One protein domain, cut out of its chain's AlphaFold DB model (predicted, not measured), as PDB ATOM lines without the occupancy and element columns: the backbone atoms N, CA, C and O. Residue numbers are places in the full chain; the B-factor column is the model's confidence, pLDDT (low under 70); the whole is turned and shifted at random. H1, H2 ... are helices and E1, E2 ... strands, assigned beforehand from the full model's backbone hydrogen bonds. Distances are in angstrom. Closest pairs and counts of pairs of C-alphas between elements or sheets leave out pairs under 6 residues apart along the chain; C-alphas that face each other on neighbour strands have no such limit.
ATOM      1  N   ILE A  61     134.178 -56.327 203.452       92.00
ATOM      2  CA  ILE A  61     133.220 -55.961 202.414       92.00
ATOM      3  C   ILE A  61     132.133 -57.038 202.364       92.00
ATOM      4  O   ILE A  61     132.415 -58.229 202.518       92.00
ATOM      5  N   ALA A  62     130.883 -56.607 202.212       93.31
ATOM      6  CA  ALA A  62     129.778 -57.506 201.913       93.31
ATOM      7  C   ALA A  62     129.801 -57.826 200.416       93.31
ATOM      8  O   ALA A  62     130.043 -56.932 199.604       93.31
ATOM      9  N   CYS A  63     129.557 -59.085 200.076       94.81
ATOM     10  CA  CYS A  63     129.467 -59.561 198.710       94.81
ATOM     11  C   CYS A  63     128.151 -60.319 198.527       94.81
ATOM     12  O   CYS A  63     127.781 -61.151 199.362       94.81
ATOM     13  N   GLU A  64     127.449 -60.027 197.444       95.38
ATOM     14  CA  GLU A  64     126.151 -60.614 197.125       95.38
ATOM     15  C   GLU A  64     126.081 -60.869 195.624       95.38
ATOM     16  O   GLU A  64     126.434 -59.993 194.839       95.38
ATOM     17  N   ILE A  65     125.688 -62.083 195.248       95.56
ATOM     18  CA  ILE A  65     125.568 -62.551 193.868       95.56
ATOM     19  C   ILE A  65     124.140 -63.050 193.666       95.56
ATOM     20  O   ILE A  65     123.635 -63.797 194.507       95.56
ATOM     21  N   TYR A  66     123.554 -62.692 192.530       95.88
ATOM     22  CA  TYR A  66     122.386 -63.327 191.934       95.88
ATOM     23  C   TYR A  66     122.731 -63.734 190.495       95.88
ATOM     24  O   TYR A  66     123.155 -62.885 189.705       95.88
ATOM     25  N   LEU A  67     122.530 -65.008 190.153       95.12
ATOM     26  CA  LEU A  67     122.647 -65.522 188.786       95.12
ATOM     27  C   LEU A  67     121.296 -66.095 188.334       95.12
ATOM     28  O   LEU A  67     120.716 -66.940 189.020       95.12
ATOM     29  N   ASP A  68     120.830 -65.666 187.162       93.31
ATOM     30  CA  ASP A  68     119.637 -66.188 186.484       93.31
ATOM     31  C   ASP A  68     119.995 -67.495 185.750       93.31
ATOM     32  O   ASP A  68     120.161 -67.531 184.530       93.31
ATOM     33  N   THR A  69     120.264 -68.551 186.528       91.06
ATOM     34  CA  THR A  69     120.586 -69.895 186.029       91.06
ATOM     35  C   THR A  69     120.239 -70.981 187.049       91.06
ATOM     36  O   THR A  69     120.423 -70.799 188.257       91.06
ATOM     37  N   ASP A  70     119.790 -72.128 186.538       90.69
ATOM     38  CA  ASP A  70     119.627 -73.382 187.283       90.69
ATOM     39  C   ASP A  70     120.897 -74.260 187.253       90.69
ATOM     40  O   ASP A  70     120.996 -75.237 188.000       90.69
ATOM     41  N   ASP A  71     121.888 -73.931 186.410       91.88
ATOM     42  CA  ASP A  71     123.139 -74.689 186.328       91.88
ATOM     43  C   ASP A  71     124.065 -74.363 187.511       91.88
ATOM     44  O   ASP A  71     124.766 -73.347 187.560       91.88
ATOM     45  N   ILE A  72     124.085 -75.290 188.468       91.19
ATOM     46  CA  ILE A  72     124.917 -75.239 189.671       91.19
ATOM     47  C   ILE A  72     126.418 -75.255 189.328       91.19
ATOM     48  O   ILE A  72     127.197 -74.600 190.019       91.19
ATOM     49  N   GLN A  73     126.851 -75.974 188.283       92.50
ATOM     50  CA  GLN A  73     128.273 -76.054 187.916       92.50
ATOM     51  C   GLN A  73     128.763 -74.726 187.339       92.50
ATOM     52  O   GLN A  73     129.828 -74.234 187.724       92.50
ATOM     53  N   LEU A  74     127.959 -74.122 186.466       93.31
ATOM     54  CA  LEU A  74     128.202 -72.791 185.919       93.31
ATOM     55  C   LEU A  74     128.264 -71.756 187.055       93.31
ATOM     56  O   LEU A  74     129.221 -70.983 187.154       93.31
ATOM     57  N   ALA A  75     127.301 -71.797 187.977       93.75
ATOM     58  CA  ALA A  75     127.227 -70.867 189.095       93.75
ATOM     59  C   ALA A  75     128.406 -70.980 190.086       93.75
ATOM     60  O   ALA A  75     128.998 -69.966 190.470       93.75
ATOM     61  N   GLU A  76     128.815 -72.198 190.455       93.62
ATOM     62  CA  GLU A  76     130.012 -72.418 191.281       93.62
ATOM     63  C   GLU A  76     131.307 -72.046 190.530       93.62
ATOM     64  O   GLU A  76     132.254 -71.546 191.142       93.62
ATOM     65  N   THR A  77     131.346 -72.189 189.199       95.56
ATOM     66  CA  THR A  77     132.469 -71.719 188.365       95.56
ATOM     67  C   THR A  77     132.578 -70.194 188.392       95.56
ATOM     68  O   THR A  77     133.660 -69.660 188.650       95.56
ATOM     69  N   TYR A  78     131.463 -69.475 188.223       95.56
ATOM     70  CA  TYR A  78     131.417 -68.018 188.381       95.56
ATOM     71  C   TYR A  78     131.892 -67.585 189.778       95.56
ATOM     72  O   TYR A  78     132.709 -66.669 189.917       95.56
ATOM     73  N   TYR A  79     131.440 -68.282 190.824       95.62
ATOM     74  CA  TYR A  79     131.847 -68.016 192.204       95.62
ATOM     75  C   TYR A  79     133.349 -68.227 192.441       95.62
ATOM     76  O   TYR A  79     134.005 -67.383 193.064       95.62
ATOM     77  N   ALA A  80     133.913 -69.314 191.912       95.75
ATOM     78  CA  ALA A  80     135.343 -69.596 191.974       95.75
ATOM     79  C   ALA A  80     136.168 -68.518 191.248       95.75
ATOM     80  O   ALA A  80     137.159 -68.029 191.801       95.75
ATOM     81  N   ASN A  81     135.721 -68.078 190.068       96.25
ATOM     82  CA  ASN A  81     136.360 -67.005 189.304       96.25
ATOM     83  C   ASN A  81     136.305 -65.661 190.049       96.25
ATOM     84  O   ASN A  81     137.317 -64.964 190.151       96.25
ATOM     85  N   LEU A  82     135.166 -65.318 190.661       95.50
ATOM     86  CA  LEU A  82     135.043 -64.102 191.469       95.50
ATOM     87  C   LEU A  82     135.955 -64.157 192.703       95.50
ATOM     88  O   LEU A  82     136.595 -63.166 193.055       95.50
ATOM     89  N   ASN A  83     136.065 -65.319 193.350       95.81
ATOM     90  CA  ASN A  83     136.998 -65.533 194.454       95.81
ATOM     91  C   ASN A  83     138.464 -65.370 193.999       95.81
ATOM     92  O   ASN A  83     139.250 -64.747 194.712       95.81
ATOM     93  N   ALA A  84     138.833 -65.846 192.804       94.75
ATOM     94  CA  ALA A  84     140.164 -65.626 192.235       94.75
ATOM     95  C   ALA A  84     140.462 -64.126 192.031       94.75
ATOM     96  O   ALA A  84     141.496 -63.638 192.496       94.75
ATOM     97  N   VAL A  85     139.521 -63.369 191.453       93.75
ATOM     98  CA  VAL A  85     139.610 -61.900 191.304       93.75
ATOM     99  C   VAL A  85     139.728 -61.188 192.659       93.75
ATOM    100  O   VAL A  85     140.558 -60.298 192.841       93.75
ATOM    101  N   LEU A  86     138.952 -61.599 193.665       93.88
ATOM    102  CA  LEU A  86     139.081 -61.054 195.021       93.88
ATOM    103  C   LEU A  86     140.459 -61.363 195.634       93.88
ATOM    104  O   LEU A  86     141.009 -60.540 196.374       93.88
ATOM    105  N   GLN A  87     141.050 -62.518 195.323       93.56
ATOM    106  CA  GLN A  87     142.357 -62.915 195.843       93.56
ATOM    107  C   GLN A  87     143.533 -62.156 195.222       93.56
ATOM    108  O   GLN A  87     144.484 -61.891 195.973       93.56
ATOM    109  N   THR A  88     143.481 -61.777 193.934       92.19
ATOM    110  CA  THR A  88     144.498 -60.899 193.308       92.19
ATOM    111  C   THR A  88     144.466 -59.496 193.921       92.19
ATOM    112  O   THR A  88     145.511 -58.894 194.163       92.19
ATOM    113  N   LEU A  89     143.277 -59.024 194.307       89.69
ATOM    114  CA  LEU A  89     143.051 -57.764 195.025       89.69
ATOM    115  C   LEU A  89     143.319 -57.858 196.546       89.69
ATOM    116  O   LEU A  89     142.971 -56.952 197.309       89.69
ATOM    117  N   ASP A  90     143.962 -58.939 197.002       91.50
ATOM    118  CA  ASP A  90     144.357 -59.173 198.398       91.50
ATOM    119  C   ASP A  90     143.162 -59.176 199.388       91.50
ATOM    120  O   ASP A  90     143.264 -58.784 200.554       91.50
ATOM    121  N   PHE A  91     142.016 -59.694 198.935       92.81
ATOM    122  CA  PHE A  91     140.901 -60.107 199.787       92.81
ATOM    123  C   PHE A  91     140.887 -61.633 200.012       92.81
ATOM    124  O   PHE A  91     141.518 -62.412 199.295       92.81
ATOM    125  N   LYS A  92     140.181 -62.072 201.055       92.88
ATOM    126  CA  LYS A  92     139.895 -63.475 201.381       92.88
ATOM    127  C   LYS A  92     138.485 -63.590 201.960       92.88
ATOM    128  O   LYS A  92     138.120 -62.808 202.837       92.88
ATOM    129  N   ILE A  93     137.724 -64.586 201.513       93.31
ATOM    130  CA  ILE A  93     136.386 -64.903 202.031       93.31
ATOM    131  C   ILE A  93     136.489 -65.418 203.482       93.31
ATOM    132  O   ILE A  93     137.425 -66.137 203.839       93.31
ATOM    133  N   VAL A  94     135.569 -64.974 204.346       91.62
ATOM    134  CA  VAL A  94     135.604 -65.200 205.812       91.62
ATOM    135  C   VAL A  94     134.326 -65.842 206.334       91.62
ATOM    136  O   VAL A  94     134.357 -66.554 207.335       91.62
ATOM    137  N   ARG A  95     133.193 -65.518 205.713       88.56
ATOM    138  CA  ARG A  95     131.861 -65.997 206.085       88.56
ATOM    139  C   ARG A  95     131.042 -66.145 204.822       88.56
ATOM    140  O   ARG A  95     130.985 -65.200 204.042       88.56
ATOM    141  N   GLU A  96     130.366 -67.268 204.683       90.94
ATOM    142  CA  GLU A  96     129.383 -67.529 203.636       90.94
ATOM    143  C   GLU A  96     128.034 -67.809 204.302       90.94
ATOM    144  O   GLU A  96     127.980 -68.326 205.422       90.94
ATOM    145  N   LYS A  97     126.946 -67.432 203.635       88.88
ATOM    146  CA  LYS A  97     125.607 -67.950 203.922       88.88
ATOM    147  C   LYS A  97     125.338 -69.156 203.020       88.88
ATOM    148  O   LYS A  97     126.013 -69.330 202.007       88.88
ATOM    149  N   ALA A  98     124.346 -69.961 203.390       85.44
ATOM    150  CA  ALA A  98     123.825 -71.000 202.510       85.44
ATOM    151  C   ALA A  98     123.355 -70.391 201.178       85.44
ATOM    152  O   ALA A  98     122.826 -69.278 201.163       85.44
ATOM    153  N   THR A  99     123.578 -71.123 200.090       86.81
ATOM    154  CA  THR A  99     123.085 -70.781 198.754       86.81
ATOM    155  C   THR A  99     121.583 -71.064 198.679       86.81
ATOM    156  O   THR A  99     121.138 -72.117 199.140       86.81
ATOM    157  N   GLU A 100     120.805 -70.150 198.104       82.75
ATOM    158  CA  GLU A 100     119.387 -70.382 197.787       82.75
ATOM    159  C   GLU A 100     119.311 -71.016 196.374       82.75
ATOM    160  O   GLU A 100     120.069 -70.622 195.487       82.75
ATOM    161  N   ILE A 101     118.480 -72.054 196.178       71.75
ATOM    162  CA  ILE A 101     118.458 -72.903 194.963       71.75
ATOM    163  C   ILE A 101     117.129 -72.703 194.208       71.75
ATOM    164  O   ILE A 101     116.075 -72.645 194.838       71.75
ATOM    165  N   GLY A 102     117.190 -72.603 192.873       72.06
ATOM    166  CA  GLY A 102     116.083 -72.229 191.964       72.06
ATOM    167  C   GLY A 102     116.255 -70.829 191.348       72.06
ATOM    168  O   GLY A 102     115.684 -70.492 190.320       72.06
ATOM    169  N   SER A 103     117.095 -70.004 191.965       75.31
ATOM    170  CA  SER A 103     117.878 -68.951 191.314       75.31
ATOM    171  C   SER A 103     119.132 -68.817 192.161       75.31
ATOM    172  O   SER A 103     119.009 -68.673 193.380       75.31
ATOM    173  N   TRP A 104     120.326 -68.937 191.581       92.56
ATOM    174  CA  TRP A 104     121.531 -69.094 192.398       92.56
ATOM    175  C   TRP A 104     121.887 -67.773 193.095       92.56
ATOM    176  O   TRP A 104     122.388 -66.830 192.477       92.56
ATOM    177  N   ILE A 105     121.605 -67.704 194.399       92.50
ATOM    178  CA  ILE A 105     121.887 -66.539 195.249       92.50
ATOM    179  C   ILE A 105     122.932 -66.920 196.290       92.50
ATOM    180  O   ILE A 105     122.732 -67.839 197.089       92.50
ATOM    181  N   LYS A 106     124.030 -66.160 196.334       94.06
ATOM    182  CA  LYS A 106     125.143 -66.378 197.268       94.06
ATOM    183  C   LYS A 106     125.520 -65.075 197.959       94.06
ATOM    184  O   LYS A 106     125.845 -64.072 197.327       94.06
ATOM    185  N   ARG A 107     125.521 -65.101 199.292       94.25
ATOM    186  CA  ARG A 107     125.872 -63.967 200.160       94.25
ATOM    187  C   ARG A 107     127.075 -64.325 201.017       94.25
ATOM    188  O   ARG A 107     127.048 -65.327 201.732       94.25
ATOM    189  N   PHE A 108     128.112 -63.499 200.997       94.94
ATOM    190  CA  PHE A 108     129.343 -63.749 201.742       94.94
ATOM    191  C   PHE A 108     130.033 -62.449 202.166       94.94
ATOM    192  O   PHE A 108     129.662 -61.350 201.764       94.94
ATOM    193  N   PHE A 109     131.038 -62.569 203.029       93.56
ATOM    194  CA  PHE A 109     131.891 -61.460 203.438       93.56
ATOM    195  C   PHE A 109     133.339 -61.782 203.107       93.56
ATOM    196  O   PHE A 109     133.883 -62.790 203.571       93.56
ATOM    197  N   ALA A 110     133.976 -60.886 202.363       93.31
ATOM    198  CA  ALA A 110     135.413 -60.893 202.153       93.31
ATOM    199  C   ALA A 110     136.087 -59.885 203.094       93.31
ATOM    200  O   ALA A 110     135.534 -58.825 203.393       93.31
ATOM    201  N   ARG A 111     137.293 -60.205 203.571       92.00
ATOM    202  CA  ARG A 111     138.165 -59.266 204.289       92.00
ATOM    203  C   ARG A 111     139.485 -59.091 203.571       92.00
ATOM    204  O   ARG A 111     139.952 -60.009 202.902       92.00
ATOM    205  N   THR A 112     140.129 -57.959 203.786       90.44
ATOM    206  CA  THR A 112     141.509 -57.724 203.350       90.44
ATOM    207  C   THR A 112     142.454 -58.682 204.094       90.44
ATOM    208  O   THR A 112     142.308 -58.859 205.310       90.44
ATOM    209  N   LYS A 113     143.391 -59.355 203.400       84.81
ATOM    210  CA  LYS A 113     144.339 -60.283 204.066       84.81
ATOM    211  C   LYS A 113     145.294 -59.498 204.967       84.81
ATOM    212  O   LYS A 113     145.560 -59.903 206.096       84.81
ATOM    213  N   THR A 114     145.749 -58.349 204.473       83.44
ATOM    214  CA  THR A 114     146.491 -57.343 205.233       83.44
ATOM    215  C   THR A 114     145.541 -56.346 205.906       83.44
ATOM    216  O   THR A 114     144.398 -56.152 205.484       83.44
ATOM    217  N   ALA A 115     145.985 -55.717 206.994       80.88
ATOM    218  CA  ALA A 115     145.246 -54.619 207.603       80.88
ATOM    219  C   ALA A 115     145.587 -53.326 206.847       80.88
ATOM    220  O   ALA A 115     146.742 -52.913 206.826       80.88
ATOM    221  N   ILE A 116     144.581 -52.716 206.222       82.88
ATOM    222  CA  ILE A 116     144.737 -51.567 205.316       82.88
ATOM    223  C   ILE A 116     143.796 -50.427 205.707       82.88
ATOM    224  O   ILE A 116     142.973 -50.569 206.619       82.88
ATOM    225  N   THR A 117     143.914 -49.279 205.041       81.94
ATOM    226  CA  THR A 117     142.980 -48.158 205.224       81.94
ATOM    227  C   THR A 117     141.726 -48.310 204.360       81.94
ATOM    228  O   THR A 117     141.737 -48.988 203.334       81.94
ATOM    229  N   SER A 118     140.634 -47.632 204.728       81.56
ATOM    230  CA  SER A 118     139.411 -47.599 203.910       81.56
ATOM    231  C   SER A 118     139.653 -47.030 202.507       81.56
ATOM    232  O   SER A 118     139.039 -47.485 201.547       81.56
ATOM    233  N   LYS A 119     140.594 -46.085 202.369       85.12
ATOM    234  CA  LYS A 119     141.002 -45.536 201.072       85.12
ATOM    235  C   LYS A 119     141.701 -46.584 200.199       85.12
ATOM    236  O   LYS A 119     141.462 -46.626 199.000       85.12
ATOM    237  N   GLU A 120     142.527 -47.451 200.779       85.75
ATOM    238  CA  GLU A 120     143.160 -48.553 200.037       85.75
ATOM    239  C   GLU A 120     142.154 -49.631 199.615       85.75
ATOM    240  O   GLU A 120     142.298 -50.182 198.526       85.75
ATOM    241  N   VAL A 121     141.116 -49.902 200.420       85.94
ATOM    242  CA  VAL A 121     139.980 -50.747 199.995       85.94
ATOM    243  C   VAL A 121     139.316 -50.145 198.761       85.94
ATOM    244  O   VAL A 121     139.119 -50.849 197.776       85.94
ATOM    245  N   GLN A 122     139.013 -48.844 198.797       86.88
ATOM    246  CA  GLN A 122     138.371 -48.147 197.686       86.88
ATOM    247  C   GLN A 122     139.232 -48.199 196.414       86.88
ATOM    248  O   GLN A 122     138.739 -48.637 195.385       86.88
ATOM    249  N   ILE A 123     140.535 -47.906 196.503       88.81
ATOM    250  CA  ILE A 123     141.477 -48.000 195.370       88.81
ATOM    251  C   ILE A 123     141.525 -49.420 194.769       88.81
ATOM    252  O   ILE A 123     141.718 -49.583 193.566       88.81
ATOM    253  N   ARG A 124     141.362 -50.474 195.582       89.69
ATOM    254  CA  ARG A 124     141.289 -51.861 195.084       89.69
ATOM    255  C   ARG A 124     139.972 -52.152 194.354       89.69
ATOM    256  O   ARG A 124     139.999 -52.906 193.388       89.69
ATOM    257  N   LEU A 125     138.855 -51.564 194.788       88.44
ATOM    258  CA  LEU A 125     137.563 -51.680 194.098       88.44
ATOM    259  C   LEU A 125     137.531 -50.846 192.808       88.44
ATOM    260  O   LEU A 125     137.094 -51.362 191.788       88.44
ATOM    261  N   GLU A 126     138.091 -49.635 192.812       89.50
ATOM    262  CA  GLU A 126     138.262 -48.788 191.617       89.50
ATOM    263  C   GLU A 126     139.102 -49.503 190.540       89.50
ATOM    264  O   GLU A 126     138.795 -49.434 189.354       89.50
ATOM    265  N   LYS A 127     140.130 -50.269 190.935       88.69
ATOM    266  CA  LYS A 127     140.889 -51.133 190.008       88.69
ATOM    267  C   LYS A 127     140.066 -52.284 189.426       88.69
ATOM    268  O   LYS A 127     140.309 -52.669 188.285       88.69
ATOM    269  N   LEU A 128     139.137 -52.849 190.199       90.06
ATOM    270  CA  LEU A 128     138.253 -53.916 189.733       90.06
ATOM    271  C   LEU A 128     137.214 -53.374 188.750       90.06
ATOM    272  O   LEU A 128     137.079 -53.913 187.659       90.06
ATOM    273  N   GLU A 129     136.551 -52.277 189.114       89.56
ATOM    274  CA  GLU A 129     135.660 -51.500 188.247       89.56
ATOM    275  C   GLU A 129     136.341 -51.187 186.915       89.56
ATOM    276  O   GLU A 129     135.860 -51.585 185.856       89.56
ATOM    277  N   ARG A 130     137.538 -50.595 186.974       86.69
ATOM    278  CA  ARG A 130     138.309 -50.240 185.786       86.69
ATOM    279  C   ARG A 130     138.715 -51.446 184.938       86.69
ATOM    280  O   ARG A 130     138.708 -51.362 183.714       86.69
ATOM    281  N   GLY A 131     139.074 -52.565 185.564       84.12
ATOM    282  CA  GLY A 131     139.386 -53.800 184.844       84.12
ATOM    283  C   GLY A 131     138.167 -54.400 184.143       84.12
ATOM    284  O   GLY A 131     138.297 -54.856 183.009       84.12
ATOM    285  N   LEU A 132     136.988 -54.347 184.775       87.44
ATOM    286  CA  LEU A 132     135.723 -54.740 184.150       87.44
ATOM    287  C   LEU A 132     135.421 -53.827 182.949       87.44
ATOM    288  O   LEU A 132     135.244 -54.335 181.846       87.44
ATOM    289  N   GLU A 133     135.446 -52.497 183.123       84.56
ATOM    290  CA  GLU A 133     135.249 -51.526 182.032       84.56
ATOM    291  C   GLU A 133     136.166 -51.793 180.828       84.56
ATOM    292  O   GLU A 133     135.699 -51.866 179.691       84.56
ATOM    293  N   LEU A 134     137.478 -51.931 181.061       82.69
ATOM    294  CA  LEU A 134     138.466 -52.095 179.990       82.69
ATOM    295  C   LEU A 134     138.241 -53.382 179.186       82.69
ATOM    296  O   LEU A 134     138.415 -53.361 177.966       82.69
ATOM    297  N   GLN A 135     137.816 -54.461 179.850       81.06
ATOM    298  CA  GLN A 135     137.530 -55.745 179.210       81.06
ATOM    299  C   GLN A 135     136.253 -55.705 178.349       81.06
ATOM    300  O   GLN A 135     136.175 -56.443 177.373       81.06
ATOM    301  N   PHE A 136     135.281 -54.832 178.648       73.19
ATOM    302  CA  PHE A 136     134.103 -54.613 177.788       73.19
ATOM    303  C   PHE A 136     134.336 -53.609 176.650       73.19
ATOM    304  O   PHE A 136     133.529 -53.538 175.727       73.19
ATOM    305  N   ILE A 137     135.421 -52.829 176.700       64.50
ATOM    306  CA  ILE A 137     135.762 -51.799 175.700       64.50
ATOM    307  C   ILE A 137     136.921 -52.275 174.785       64.50
ATOM    308  O   ILE A 137     137.454 -51.491 174.001       64.50
ATOM    309  N   ASP A 138     137.331 -53.551 174.884       59.38
ATOM    310  CA  ASP A 138     138.462 -54.166 174.154       59.38
ATOM    311  C   ASP A 138     139.753 -53.317 174.189       59.38
ATOM    312  O   ASP A 138     140.543 -53.254 173.240       59.38
ATOM    313  N   LYS A 139     139.979 -52.608 175.304       57.03
ATOM    314  CA  LYS A 139     141.024 -51.583 175.397       57.03
ATOM    315  C   LYS A 139     142.236 -52.069 176.184       57.03
ATOM    316  O   LYS A 139     142.119 -52.732 177.207       57.03
ATOM    317  N   VAL A 140     143.421 -51.698 175.688       52.03
ATOM    318  CA  VAL A 140     144.730 -52.172 176.168       52.03
ATOM    319  C   VAL A 140     144.850 -52.108 177.697       52.03
ATOM    320  O   VAL A 140     144.652 -51.058 178.304       52.03
ATOM    321  N   GLN A 141     145.257 -53.235 178.286       55.62
ATOM    322  CA  GLN A 141     145.277 -53.551 179.724       55.62
ATOM    323  C   GLN A 141     146.242 -52.704 180.590       55.62
ATOM    324  O   GLN A 141     146.487 -53.044 181.743       55.62
ATOM    325  N   SER A 142     146.794 -51.599 180.078       57.69
ATOM    326  CA  SER A 142     147.928 -50.848 180.653       57.69
ATOM    327  C   SER A 142     147.735 -50.295 182.075       57.69
ATOM    328  O   SER A 142     148.707 -49.859 182.688       57.69
ATOM    329  N   GLU A 143     146.507 -50.264 182.595       62.41
ATOM    330  CA  GLU A 143     146.178 -49.749 183.934       62.41
ATOM    331  C   GLU A 143     146.055 -50.856 185.007       62.41
ATOM    332  O   GLU A 143     146.031 -50.554 186.205       62.41
ATOM    333  N   VAL A 144     145.988 -52.132 184.606       70.56
ATOM    334  CA  VAL A 144     145.692 -53.282 185.481       70.56
ATOM    335  C   VAL A 144     146.842 -54.296 185.436       70.56
ATOM    336  O   VAL A 144     147.460 -54.513 184.400       70.56
ATOM    337  N   ASP A 145     147.153 -54.926 186.572       83.06
ATOM    338  CA  ASP A 145     148.149 -56.005 186.626       83.06
ATOM    339  C   ASP A 145     147.699 -57.217 185.795       83.06
ATOM    340  O   ASP A 145     146.527 -57.593 185.853       83.06
ATOM    341  N   LEU A 146     148.627 -57.870 185.084       85.19
ATOM    342  CA  LEU A 146     148.325 -58.980 184.169       85.19
ATOM    343  C   LEU A 146     147.508 -60.097 184.835       85.19
ATOM    344  O   LEU A 146     146.548 -60.580 184.243       85.19
ATOM    345  N   ASN A 147     147.833 -60.472 186.077       86.12
ATOM    346  CA  ASN A 147     147.116 -61.535 186.792       86.12
ATOM    347  C   ASN A 147     145.681 -61.107 187.134       86.12
ATOM    348  O   ASN A 147     144.759 -61.917 187.135       86.12
ATOM    349  N   THR A 148     145.485 -59.815 187.419       86.12
ATOM    350  CA  THR A 148     144.162 -59.246 187.706       86.12
ATOM    351  C   THR A 148     143.336 -59.122 186.427       86.12
ATOM    352  O   THR A 148     142.166 -59.488 186.435       86.12
ATOM    353  N   ALA A 149     143.943 -58.691 185.317       86.06
ATOM    354  CA  ALA A 149     143.294 -58.634 184.010       86.06
ATOM    355  C   ALA A 149     142.872 -60.032 183.522       86.06
ATOM    356  O   ALA A 149     141.731 -60.213 183.109       86.06
ATOM    357  N   GLN A 150     143.745 -61.038 183.653       87.94
ATOM    358  CA  GLN A 150     143.425 -62.435 183.332       87.94
ATOM    359  C   GLN A 150     142.279 -62.977 184.192       87.94
ATOM    360  O   GLN A 150     141.326 -63.525 183.648       87.94
ATOM    361  N   ALA A 151     142.316 -62.768 185.514       90.19
ATOM    362  CA  ALA A 151     141.238 -63.206 186.402       90.19
ATOM    363  C   ALA A 151     139.892 -62.526 186.073       90.19
ATOM    364  O   ALA A 151     138.849 -63.178 186.107       90.19
ATOM    365  N   ILE A 152     139.907 -61.235 185.717       89.94
ATOM    366  CA  ILE A 152     138.711 -60.487 185.297       89.94
ATOM    367  C   ILE A 152     138.180 -60.995 183.950       89.94
ATOM    368  O   ILE A 152     136.972 -61.181 183.817       89.94
ATOM    369  N   ALA A 153     139.053 -61.277 182.979       89.69
ATOM    370  CA  ALA A 153     138.657 -61.878 181.707       89.69
ATOM    371  C   ALA A 153     137.986 -63.246 181.923       89.69
ATOM    372  O   ALA A 153     136.878 -63.458 181.438       89.69
ATOM    373  N   THR A 154     138.576 -64.124 182.746       92.31
ATOM    374  CA  THR A 154     137.982 -65.427 183.103       92.31
ATOM    375  C   THR A 154     136.632 -65.283 183.818       92.31
ATOM    376  O   THR A 154     135.698 -66.036 183.534       92.31
ATOM    377  N   LEU A 155     136.486 -64.293 184.709       93.19
ATOM    378  CA  LEU A 155     135.207 -63.981 185.352       93.19
ATOM    379  C   LEU A 155     134.146 -63.568 184.322       93.19
ATOM    380  O   LEU A 155     133.045 -64.115 184.339       93.19
ATOM    381  N   ILE A 156     134.474 -62.647 183.414       90.62
ATOM    382  CA  ILE A 156     133.558 -62.183 182.362       90.62
ATOM    383  C   ILE A 156     133.199 -63.324 181.405       90.62
ATOM    384  O   ILE A 156     132.022 -63.494 181.088       90.62
ATOM    385  N   ASP A 157     134.164 -64.158 181.014       91.12
ATOM    386  CA  ASP A 157     133.931 -65.334 180.174       91.12
ATOM    387  C   ASP A 157     132.912 -66.292 180.805       91.12
ATOM    388  O   ASP A 157     131.981 -66.720 180.123       91.12
ATOM    389  N   SER A 158     132.991 -66.536 182.121       92.25
ATOM    390  CA  SER A 158     131.994 -67.352 182.838       92.25
ATOM    391  C   SER A 158     130.588 -66.735 182.934       92.25
ATOM    392  O   SER A 158     129.664 -67.405 183.384       92.25
ATOM    393  N   THR A 159     130.385 -65.489 182.485       90.31
ATOM    394  CA  THR A 159     129.047 -64.872 182.380       90.31
ATOM    395  C   THR A 159     128.421 -64.953 180.992       90.31
ATOM    396  O   THR A 159     127.283 -64.510 180.819       90.31
ATOM    397  N   LYS A 160     129.129 -65.475 179.980       90.06
ATOM    398  CA  LYS A 160     128.645 -65.497 178.587       90.06
ATOM    399  C   LYS A 160     127.296 -66.206 178.450       90.06
ATOM    400  O   LYS A 160     126.404 -65.684 177.789       90.06
ATOM    401  N   GLU A 161     127.143 -67.330 179.139       90.44
ATOM    402  CA  GLU A 161     125.954 -68.190 179.098       90.44
ATOM    403  C   GLU A 161     124.839 -67.755 180.068       90.44
ATOM    404  O   GLU A 161     123.701 -68.189 179.921       90.44
ATOM    405  N   ILE A 162     125.121 -66.850 181.015       91.50
ATOM    406  CA  ILE A 162     124.118 -66.305 181.945       91.50
ATOM    407  C   ILE A 162     123.512 -65.040 181.318       91.50
ATOM    408  O   ILE A 162     124.236 -64.050 181.187       91.50
ATOM    409  N   PRO A 163     122.224 -64.995 180.931       88.19
ATOM    410  CA  PRO A 163     121.647 -63.818 180.277       88.19
ATOM    411  C   PRO A 163     121.507 -62.629 181.237       88.19
ATOM    412  O   PRO A 163     121.813 -61.499 180.854       88.19
ATOM    413  N   ASN A 164     121.106 -62.881 182.487       93.25
ATOM    414  CA  ASN A 164     120.907 -61.856 183.508       93.25
ATOM    415  C   ASN A 164     121.664 -62.221 184.795       93.25
ATOM    416  O   ASN A 164     121.545 -63.325 185.316       93.25
ATOM    417  N   PHE A 165     122.434 -61.295 185.352       95.44
ATOM    418  CA  PHE A 165     123.056 -61.491 186.663       95.44
ATOM    419  C   PHE A 165     123.298 -60.157 187.356       95.44
ATOM    420  O   PHE A 165     123.366 -59.105 186.719       95.44
ATOM    421  N   SER A 166     123.496 -60.202 188.667       96.00
ATOM    422  CA  SER A 166     124.041 -59.076 189.415       96.00
ATOM    423  C   SER A 166     125.019 -59.563 190.481       96.00
ATOM    424  O   SER A 166     124.913 -60.659 191.029       96.00
ATOM    425  N   THR A 167     126.039 -58.761 190.742       96.19
ATOM    426  CA  THR A 167     127.072 -59.027 191.734       96.19
ATOM    427  C   THR A 167     127.494 -57.707 192.355       96.19
ATOM    428  O   THR A 167     128.041 -56.831 191.688       96.19
ATOM    429  N   LEU A 168     127.224 -57.556 193.647       95.94
ATOM    430  CA  LEU A 168     127.606 -56.396 194.440       95.94
ATOM    431  C   LEU A 168     128.817 -56.756 195.302       95.94
ATOM    432  O   LEU A 168     128.745 -57.647 196.149       95.94
ATOM    433  N   VAL A 169     129.924 -56.038 195.121       94.94
ATOM    434  CA  VAL A 169     131.173 -56.191 195.879       94.94
ATOM    435  C   VAL A 169     131.434 -54.901 196.657       94.94
ATOM    436  O   VAL A 169     132.061 -53.955 196.178       94.94
ATOM    437  N   GLY A 170     130.922 -54.842 197.888       91.31
ATOM    438  CA  GLY A 170     130.977 -53.657 198.745       91.31
ATOM    439  C   GLY A 170     130.083 -52.522 198.237       91.31
ATOM    440  O   GLY A 170     128.950 -52.380 198.693       91.31
ATOM    441  N   SER A 171     130.625 -51.706 197.334       91.75
ATOM    442  CA  SER A 171     129.925 -50.639 196.602       91.75
ATOM    443  C   SER A 171     130.020 -50.794 195.083       91.75
ATOM    444  O   SER A 171     129.305 -50.096 194.376       91.75
ATOM    445  N   LEU A 172     130.876 -51.683 194.572       93.56
ATOM    446  CA  LEU A 172     130.978 -51.958 193.143       93.56
ATOM    447  C   LEU A 172     129.829 -52.865 192.712       93.56
ATOM    448  O   LEU A 172     129.719 -53.981 193.220       93.56
ATOM    449  N   LEU A 173     129.000 -52.400 191.782       94.12
ATOM    450  CA  LEU A 173     127.988 -53.216 191.125       94.12
ATOM    451  C   LEU A 173     128.511 -53.687 189.767       94.12
ATOM    452  O   LEU A 173     128.857 -52.867 188.921       94.12
ATOM    453  N   PHE A 174     128.505 -55.000 189.560       94.81
ATOM    454  CA  PHE A 174     128.697 -55.652 188.270       94.81
ATOM    455  C   PHE A 174     127.432 -56.445 187.927       94.81
ATOM    456  O   PHE A 174     127.095 -57.401 188.620       94.81
ATOM    457  N   ALA A 175     126.703 -56.040 186.896       94.38
ATOM    458  CA  ALA A 175     125.453 -56.662 186.483       94.38
ATOM    459  C   ALA A 175     125.360 -56.766 184.961       94.38
ATOM    460  O   ALA A 175     125.936 -55.955 184.235       94.38
ATOM    461  N   LYS A 176     124.585 -57.737 184.484       93.38
ATOM    462  CA  LYS A 176     124.136 -57.826 183.094       93.38
ATOM    463  C   LYS A 176     122.630 -58.018 183.080       93.38
ATOM    464  O   LYS A 176     122.103 -58.800 183.871       93.38
ATOM    465  N   ALA A 177     121.950 -57.303 182.197       92.38
ATOM    466  CA  ALA A 177     120.510 -57.389 182.024       92.38
ATOM    467  C   ALA A 177     120.161 -57.332 180.538       92.38
ATOM    468  O   ALA A 177     120.739 -56.546 179.788       92.38
ATOM    469  N   THR A 178     119.195 -58.144 180.119       89.12
ATOM    470  CA  THR A 178     118.665 -58.091 178.754       89.12
ATOM    471  C   THR A 178     117.540 -57.056 178.679       89.12
ATOM    472  O   THR A 178     116.510 -57.202 179.334       89.12
ATOM    473  N   VAL A 179     117.726 -56.008 177.877       85.31
ATOM    474  CA  VAL A 179     116.772 -54.911 177.654       85.31
ATOM    475  C   VAL A 179     116.326 -54.959 176.197       85.31
ATOM    476  O   VAL A 179     117.143 -54.810 175.299       85.31
ATOM    477  N   ASN A 180     115.035 -55.188 175.940       84.88
ATOM    478  CA  ASN A 180     114.470 -55.271 174.580       84.88
ATOM    479  C   ASN A 180     115.176 -56.277 173.635       84.88
ATOM    480  O   ASN A 180     115.105 -56.137 172.418       84.88
ATOM    481  N   GLY A 181     115.844 -57.296 174.188       84.31
ATOM    482  CA  GLY A 181     116.639 -58.283 173.443       84.31
ATOM    483  C   GLY A 181     118.139 -57.968 173.343       84.31
ATOM    484  O   GLY A 181     118.908 -58.850 172.971       84.31
ATOM    485  N   GLU A 182     118.579 -56.769 173.730       86.06
ATOM    486  CA  GLU A 182     119.996 -56.389 173.791       86.06
ATOM    487  C   GLU A 182     120.570 -56.645 175.194       86.06
ATOM    488  O   GLU A 182     119.943 -56.323 176.202       86.06
ATOM    489  N   GLN A 183     121.773 -57.221 175.287       87.44
ATOM    490  CA  GLN A 183     122.449 -57.420 176.575       87.44
ATOM    491  C   GLN A 183     123.209 -56.152 176.977       87.44
ATOM    492  O   GLN A 183     124.206 -55.796 176.349       87.44
ATOM    493  N   ILE A 184     122.774 -55.501 178.055       87.94
ATOM    494  CA  ILE A 184     123.462 -54.355 178.654       87.94
ATOM    495  C   ILE A 184     124.288 -54.843 179.841       87.94
ATOM    496  O   ILE A 184     123.765 -55.493 180.748       87.94
ATOM    497  N   VAL A 185     125.576 -54.495 179.856       89.06
ATOM    498  CA  VAL A 185     126.469 -54.728 180.995       89.06
ATOM    499  C   VAL A 185     126.705 -53.422 181.746       89.06
ATOM    500  O   VAL A 185     126.996 -52.387 181.151       89.06
ATOM    501  N   PHE A 186     126.609 -53.486 183.071       88.88
ATOM    502  CA  PHE A 186     126.817 -52.378 183.990       88.88
ATOM    503  C   PHE A 186     127.916 -52.751 184.991       88.88
ATOM    504  O   PHE A 186     127.760 -53.701 185.753       88.88
ATOM    505  N   ALA A 187     129.024 -52.009 185.003       90.81
ATOM    506  CA  ALA A 187     130.135 -52.199 185.935       90.81
ATOM    507  C   ALA A 187     130.559 -50.836 186.502       90.81
ATOM    508  O   ALA A 187     131.350 -50.142 185.872       90.81
ATOM    509  N   GLN A 188     129.981 -50.414 187.634       90.38
ATOM    510  CA  GLN A 188     130.236 -49.093 188.237       90.38
ATOM    511  C   GLN A 188     130.185 -49.133 189.772       90.38
ATOM    512  O   GLN A 188     129.399 -49.876 190.372       90.38
ATOM    513  N   THR A 189     130.981 -48.289 190.427       91.38
ATOM    514  CA  THR A 189     130.893 -48.033 191.867       91.38
ATOM    515  C   THR A 189     129.675 -47.168 192.175       91.38
ATOM    516  O   THR A 189     129.585 -46.008 191.776       91.38
ATOM    517  N   LEU A 190     128.748 -47.730 192.949       92.19
ATOM    518  CA  LEU A 190     127.536 -47.052 193.391       92.19
ATOM    519  C   LEU A 190     127.850 -45.885 194.332       92.19
ATOM    520  O   LEU A 190     128.662 -46.001 195.260       92.19
ATOM    521  N   THR A 191     127.131 -44.778 194.150       91.12
ATOM    522  CA  THR A 191     127.130 -43.659 195.100       91.12
ATOM    523  C   THR A 191     126.537 -44.083 196.448       91.12
ATOM    524  O   THR A 191     125.901 -45.130 196.583       91.12
ATOM    525  N   HIS A 192     126.706 -43.249 197.479       89.50
ATOM    526  CA  HIS A 192     126.109 -43.528 198.788       89.50
ATOM    527  C   HIS A 192     124.577 -43.661 198.720       89.50
ATOM    528  O   HIS A 192     124.015 -44.547 199.360       89.50
ATOM    529  N   GLU A 193     123.917 -42.825 197.917       90.94
ATOM    530  CA  GLU A 193     122.460 -42.809 197.734       90.94
ATOM    531  C   GLU A 193     121.982 -44.071 196.997       90.94
ATOM    532  O   GLU A 193     121.121 -44.791 197.506       90.94
ATOM    533  N   GLN A 194     122.631 -44.425 195.881       93.00
ATOM    534  CA  GLN A 194     122.388 -45.677 195.151       93.00
ATOM    535  C   GLN A 194     122.583 -46.916 196.042       93.00
ATOM    536  O   GLN A 194     121.735 -47.808 196.084       93.00
ATOM    537  N   LEU A 195     123.666 -46.957 196.826       92.31
ATOM    538  CA  LEU A 195     123.943 -48.065 197.740       92.31
ATOM    539  C   LEU A 195     122.909 -48.162 198.876       92.31
ATOM    540  O   LEU A 195     122.599 -49.264 199.330       92.31
ATOM    541  N   MET A 196     122.353 -47.036 199.333       92.44
ATOM    542  CA  MET A 196     121.249 -47.030 200.296       92.44
ATOM    543  C   MET A 196     119.948 -47.567 199.687       92.44
ATOM    544  O   MET A 196     119.236 -48.299 200.371       92.44
ATOM    545  N   ILE A 197     119.664 -47.299 198.407       93.19
ATOM    546  CA  ILE A 197     118.504 -47.873 197.700       93.19
ATOM    547  C   ILE A 197     118.600 -49.403 197.649       93.19
ATOM    548  O   ILE A 197     117.642 -50.082 198.023       93.19
ATOM    549  N   VAL A 198     119.761 -49.956 197.277       93.25
ATOM    550  CA  VAL A 198     119.977 -51.417 197.249       93.25
ATOM    551  C   VAL A 198     119.870 -52.030 198.652       93.25
ATOM    552  O   VAL A 198     119.257 -53.079 198.827       93.25
ATOM    553  N   ARG A 199     120.404 -51.363 199.685       89.75
ATOM    554  CA  ARG A 199     120.327 -51.842 201.081       89.75
ATOM    555  C   ARG A 199     118.918 -51.815 201.666       89.75
ATOM    556  O   ARG A 199     118.579 -52.704 202.442       89.75
ATOM    557  N   ASN A 200     118.123 -50.805 201.317       92.69
ATOM    558  CA  ASN A 200     116.736 -50.688 201.765       92.69
ATOM    559  C   ASN A 200     115.818 -51.675 201.026       92.69
ATOM    560  O   ASN A 200     114.830 -52.123 201.603       92.69
ATOM    561  N   ASN A 201     116.179 -52.065 199.798       93.12
ATOM    562  CA  ASN A 201     115.437 -53.007 198.962       93.12
ATOM    563  C   ASN A 201     116.299 -54.234 198.578       93.12
ATOM    564  O   ASN A 201     116.650 -54.371 197.405       93.12
ATOM    565  N   PRO A 202     116.622 -55.166 199.502       86.06
ATOM    566  CA  PRO A 202     117.544 -56.275 199.215       86.06
ATOM    567  C   PRO A 202     117.125 -57.168 198.039       86.06
ATOM    568  O   PRO A 202     117.975 -57.704 197.342       86.06
ATOM    569  N   GLY A 203     115.819 -57.304 197.779       91.25
ATOM    570  CA  GLY A 203     115.303 -58.064 196.634       91.25
ATOM    571  C   GLY A 203     115.579 -57.429 195.266       91.25
ATOM    572  O   GLY A 203     115.370 -58.092 194.254       91.25
ATOM    573  N   LEU A 204     116.057 -56.179 195.209       93.25
ATOM    574  CA  LEU A 204     116.421 -55.505 193.960       93.25
ATOM    575  C   LEU A 204     117.627 -56.175 193.284       93.25
ATOM    576  O   LEU A 204     117.702 -56.200 192.062       93.25
ATOM    577  N   ILE A 205     118.542 -56.773 194.057       93.06
ATOM    578  CA  ILE A 205     119.703 -57.474 193.493       93.06
ATOM    579  C   ILE A 205     119.280 -58.699 192.667       93.06
ATOM    580  O   ILE A 205     119.848 -58.956 191.608       93.06
ATOM    581  N   ASN A 206     118.192 -59.364 193.066       93.62
ATOM    582  CA  ASN A 206     117.610 -60.507 192.358       93.62
ATOM    583  C   ASN A 206     116.886 -60.115 191.057       93.62
ATOM    584  O   ASN A 206     116.232 -60.949 190.436       93.62
ATOM    585  N   LYS A 207     116.945 -58.839 190.662       94.00
ATOM    586  CA  LYS A 207     116.303 -58.304 189.464       94.00
ATOM    587  C   LYS A 207     117.279 -57.411 188.695       94.00
ATOM    588  O   LYS A 207     117.201 -56.187 188.803       94.00
ATOM    589  N   PRO A 208     118.207 -57.991 187.911       92.56
ATOM    590  CA  PRO A 208     119.253 -57.229 187.227       92.56
ATOM    591  C   PRO A 208     118.722 -56.082 186.354       92.56
ATOM    592  O   PRO A 208     119.329 -55.015 186.330       92.56
ATOM    593  N   PHE A 209     117.570 -56.272 185.700       93.31
ATOM    594  CA  PHE A 209     116.884 -55.233 184.925       93.31
ATOM    595  C   PHE A 209     116.450 -54.044 185.800       93.31
ATOM    596  O   PHE A 209     116.964 -52.939 185.620       93.31
ATOM    597  N   ASP A 210     115.570 -54.282 186.788       93.62
ATOM    598  CA  ASP A 210     115.076 -53.254 187.722       93.62
ATOM    599  C   ASP A 210     116.247 -52.532 188.411       93.62
ATOM    600  O   ASP A 210     116.217 -51.316 188.595       93.62
ATOM    601  N   LEU A 211     117.297 -53.277 188.776       93.56
ATOM    602  CA  LEU A 211     118.501 -52.753 189.412       93.56
ATOM    603  C   LEU A 211     119.247 -51.769 188.506       93.56
ATOM    604  O   LEU A 211     119.482 -50.635 188.923       93.56
ATOM    605  N   VAL A 212     119.613 -52.177 187.285       91.88
ATOM    606  CA  VAL A 212     120.362 -51.325 186.343       91.88
ATOM    607  C   VAL A 212     119.544 -50.091 185.962       91.88
ATOM    608  O   VAL A 212     120.071 -48.979 186.024       91.88
ATOM    609  N   GLN A 213     118.246 -50.257 185.670       91.69
ATOM    610  CA  GLN A 213     117.347 -49.131 185.410       91.69
ATOM    611  C   GLN A 213     117.331 -48.154 186.594       91.69
ATOM    612  O   GLN A 213     117.535 -46.952 186.411       91.69
ATOM    613  N   LYS A 214     117.158 -48.657 187.824       92.56
ATOM    614  CA  LYS A 214     117.116 -47.815 189.023       92.56
ATOM    615  C   LYS A 214     118.437 -47.081 189.264       92.56
ATOM    616  O   LYS A 214     118.411 -45.934 189.704       92.56
ATOM    617  N   MET A 215     119.589 -47.692 188.972       92.50
ATOM    618  CA  MET A 215     120.883 -47.010 189.116       92.50
ATOM    619  C   MET A 215     121.049 -45.869 188.099       92.50
ATOM    620  O   MET A 215     121.539 -44.801 188.478       92.50
ATOM    621  N   GLU A 216     120.605 -46.058 186.851       88.81
ATOM    622  CA  GLU A 216     120.603 -45.018 185.809       88.81
ATOM    623  C   GLU A 216     119.632 -43.866 186.119       88.81
ATOM    624  O   GLU A 216     120.010 -42.699 186.007       88.81
ATOM    625  N   GLU A 217     118.411 -44.161 186.580       90.25
ATOM    626  CA  GLU A 217     117.427 -43.142 186.983       90.25
ATOM    627  C   GLU A 217     117.986 -42.179 188.039       90.25
ATOM    628  O   GLU A 217     117.884 -40.958 187.902       90.25
ATOM    629  N   GLU A 218     118.594 -42.718 189.097       89.81
ATOM    630  CA  GLU A 218     119.174 -41.918 190.181       89.81
ATOM    631  C   GLU A 218     120.400 -41.129 189.700       89.81
ATOM    632  O   GLU A 218     120.559 -39.952 190.034       89.81
ATOM    633  N   ARG A 219     121.232 -41.727 188.833       86.06
ATOM    634  CA  ARG A 219     122.359 -41.032 188.191       86.06
ATOM    635  C   ARG A 219     121.878 -39.816 187.393       86.06
ATOM    636  O   ARG A 219     122.449 -38.731 187.517       86.06
ATOM    637  N   MET A 220     120.799 -39.970 186.626       86.00
ATOM    638  CA  MET A 220     120.199 -38.887 185.842       86.00
ATOM    639  C   MET A 220     119.570 -37.797 186.719       86.00
ATOM    640  O   MET A 220     119.728 -36.612 186.410       86.00
ATOM    641  N   GLN A 221     118.932 -38.156 187.838       84.38
ATOM    642  CA  GLN A 221     118.421 -37.182 188.812       84.38
ATOM    643  C   GLN A 221     119.551 -36.327 189.407       84.38
ATOM    644  O   GLN A 221     119.469 -35.096 189.380       84.38
ATOM    645  N   VAL A 222     120.643 -36.947 189.874       82.19
ATOM    646  CA  VAL A 222     121.810 -36.228 190.423       82.19
ATOM    647  C   VAL A 222     122.402 -35.254 189.394       82.19
ATOM    648  O   VAL A 222     122.697 -34.101 189.728       82.19
ATOM    649  N   LEU A 223     122.511 -35.668 188.126       79.62
ATOM    650  CA  LEU A 223     122.973 -34.805 187.031       79.62
ATOM    651  C   LEU A 223     122.014 -33.633 186.752       79.62
ATOM    652  O   LEU A 223     122.473 -32.514 186.503       79.62
ATOM    653  N   ALA A 224     120.698 -33.853 186.823       78.69
ATOM    654  CA  ALA A 224     119.695 -32.804 186.642       78.69
ATOM    655  C   ALA A 224     119.756 -31.752 187.766       78.69
ATOM    656  O   ALA A 224     119.875 -30.555 187.488       78.69
ATOM    657  N   PHE A 225     119.773 -32.181 189.034       73.69
ATOM    658  CA  PHE A 225     119.903 -31.274 190.184       73.69
ATOM    659  C   PHE A 225     121.246 -30.523 190.202       73.69
ATOM    660  O   PHE A 225     121.301 -29.366 190.635       73.69
ATOM    661  N   GLY A 226     122.320 -31.144 189.701       71.19
ATOM    662  CA  GLY A 226     123.623 -30.502 189.520       71.19
ATOM    663  C   GLY A 226     123.573 -29.308 188.562       71.19
ATOM    664  O   GLY A 226     124.050 -28.227 188.914       71.19
TER     665      GLY A 226
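AT A GLANCE: This is residues 61 to 226 of the 234 residues of an uncharacterized protein of Sphingobacteriales bacterium (UniProt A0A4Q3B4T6). A twisted sheet of six strands forms a slab with helices on both faces, three layers in all: H1 and H2 pack on one face, and H5 crosses the other near the E6 edge. H3 packs on H1 and H2 away from the sheet, and short H4 grazes the sheet near H5. The printed part has 166 residues, with five named helices and six named strands, in the order E1 H1 E2 E3 H2 H3 E4 E5 E6 H4 H5. The sheet's order is E2 - E3 - E1 - E4 - E5 - E6, antiparallel throughout, and the class is mixed, helices and strands. The whole is compact, with a radius of gyration of the C-alphas of 15.4 A and spans of 41 by 38 by 33 A.

IN THESE COORDINATES: E1, residues 61 to 67, begins at C-alpha 61 (133.220, -55.961, 202.414). H1, residues 72 to 88, is 24.5 A long. E2 is residues 91 to 96; E3, residues 104 to 112, is 25.5 A long. H2, residues 118 to 136, is 27.6 A long, and H3 is residues 146 to 157. E4 is residues 165 to 169, E5 172 to 179 and E6 182 to 189. H4 is residues 192 to 200. H5, residues 208 to 226, is 27.2 A long and ends at C-alpha 226 (123.623, -30.502, 189.520).

HOW THE PARTS SIT: In the sheet, N 63 and O 108 of E1 and E3 are 2.8 A apart, within hydrogen-bond range, as are N 66 and O 166 of E1 and E4 at 2.9 A. The hairpin E2 and E3 has N 92 and O 111 at 2.8 A. E4, E5 and E6 form a meander, each strand the antiparallel neighbour of the one before, and two hairpins, with N 167 and O 174 at 2.7 A and N 175 and O 186 at 2.8 A. Two split strand-helix-strand units, each with two strands that run the same way in the sheet but are not neighbours and with helices between them along the chain, have right-handed crossovers: E1, H1, E2, with E3 between the two strands in the sheet, and E3, H2 H3, E4, with E1 between the two strands in the sheet. H1 runs along E3 at 15 degrees on the local plane, at a height over the sheet of 8.6 A. H1 and H3 touch, closest at the C-alphas of Asn 81 and Leu 155, 5.1 A, at a shallow tilt of 20 degrees, opposite ways. H2 touches H3 with residues 128 to 135 alone, closest at the C-alphas of Gly 131 and Ala 149, 6.3 A. On the opposite face, H5 has a height over the sheet of 11.6 A. In all five helices every O i to N i+4 pair is within hydrogen-bond range.

THE WHOLE: The C-alphas farthest apart, those of Gln 73 and Gly 226, are 45.8 A apart. The printed part has no cut and no long link. Mean pLDDT of the printed part is 88.3; residues 137 to 143 are under 70.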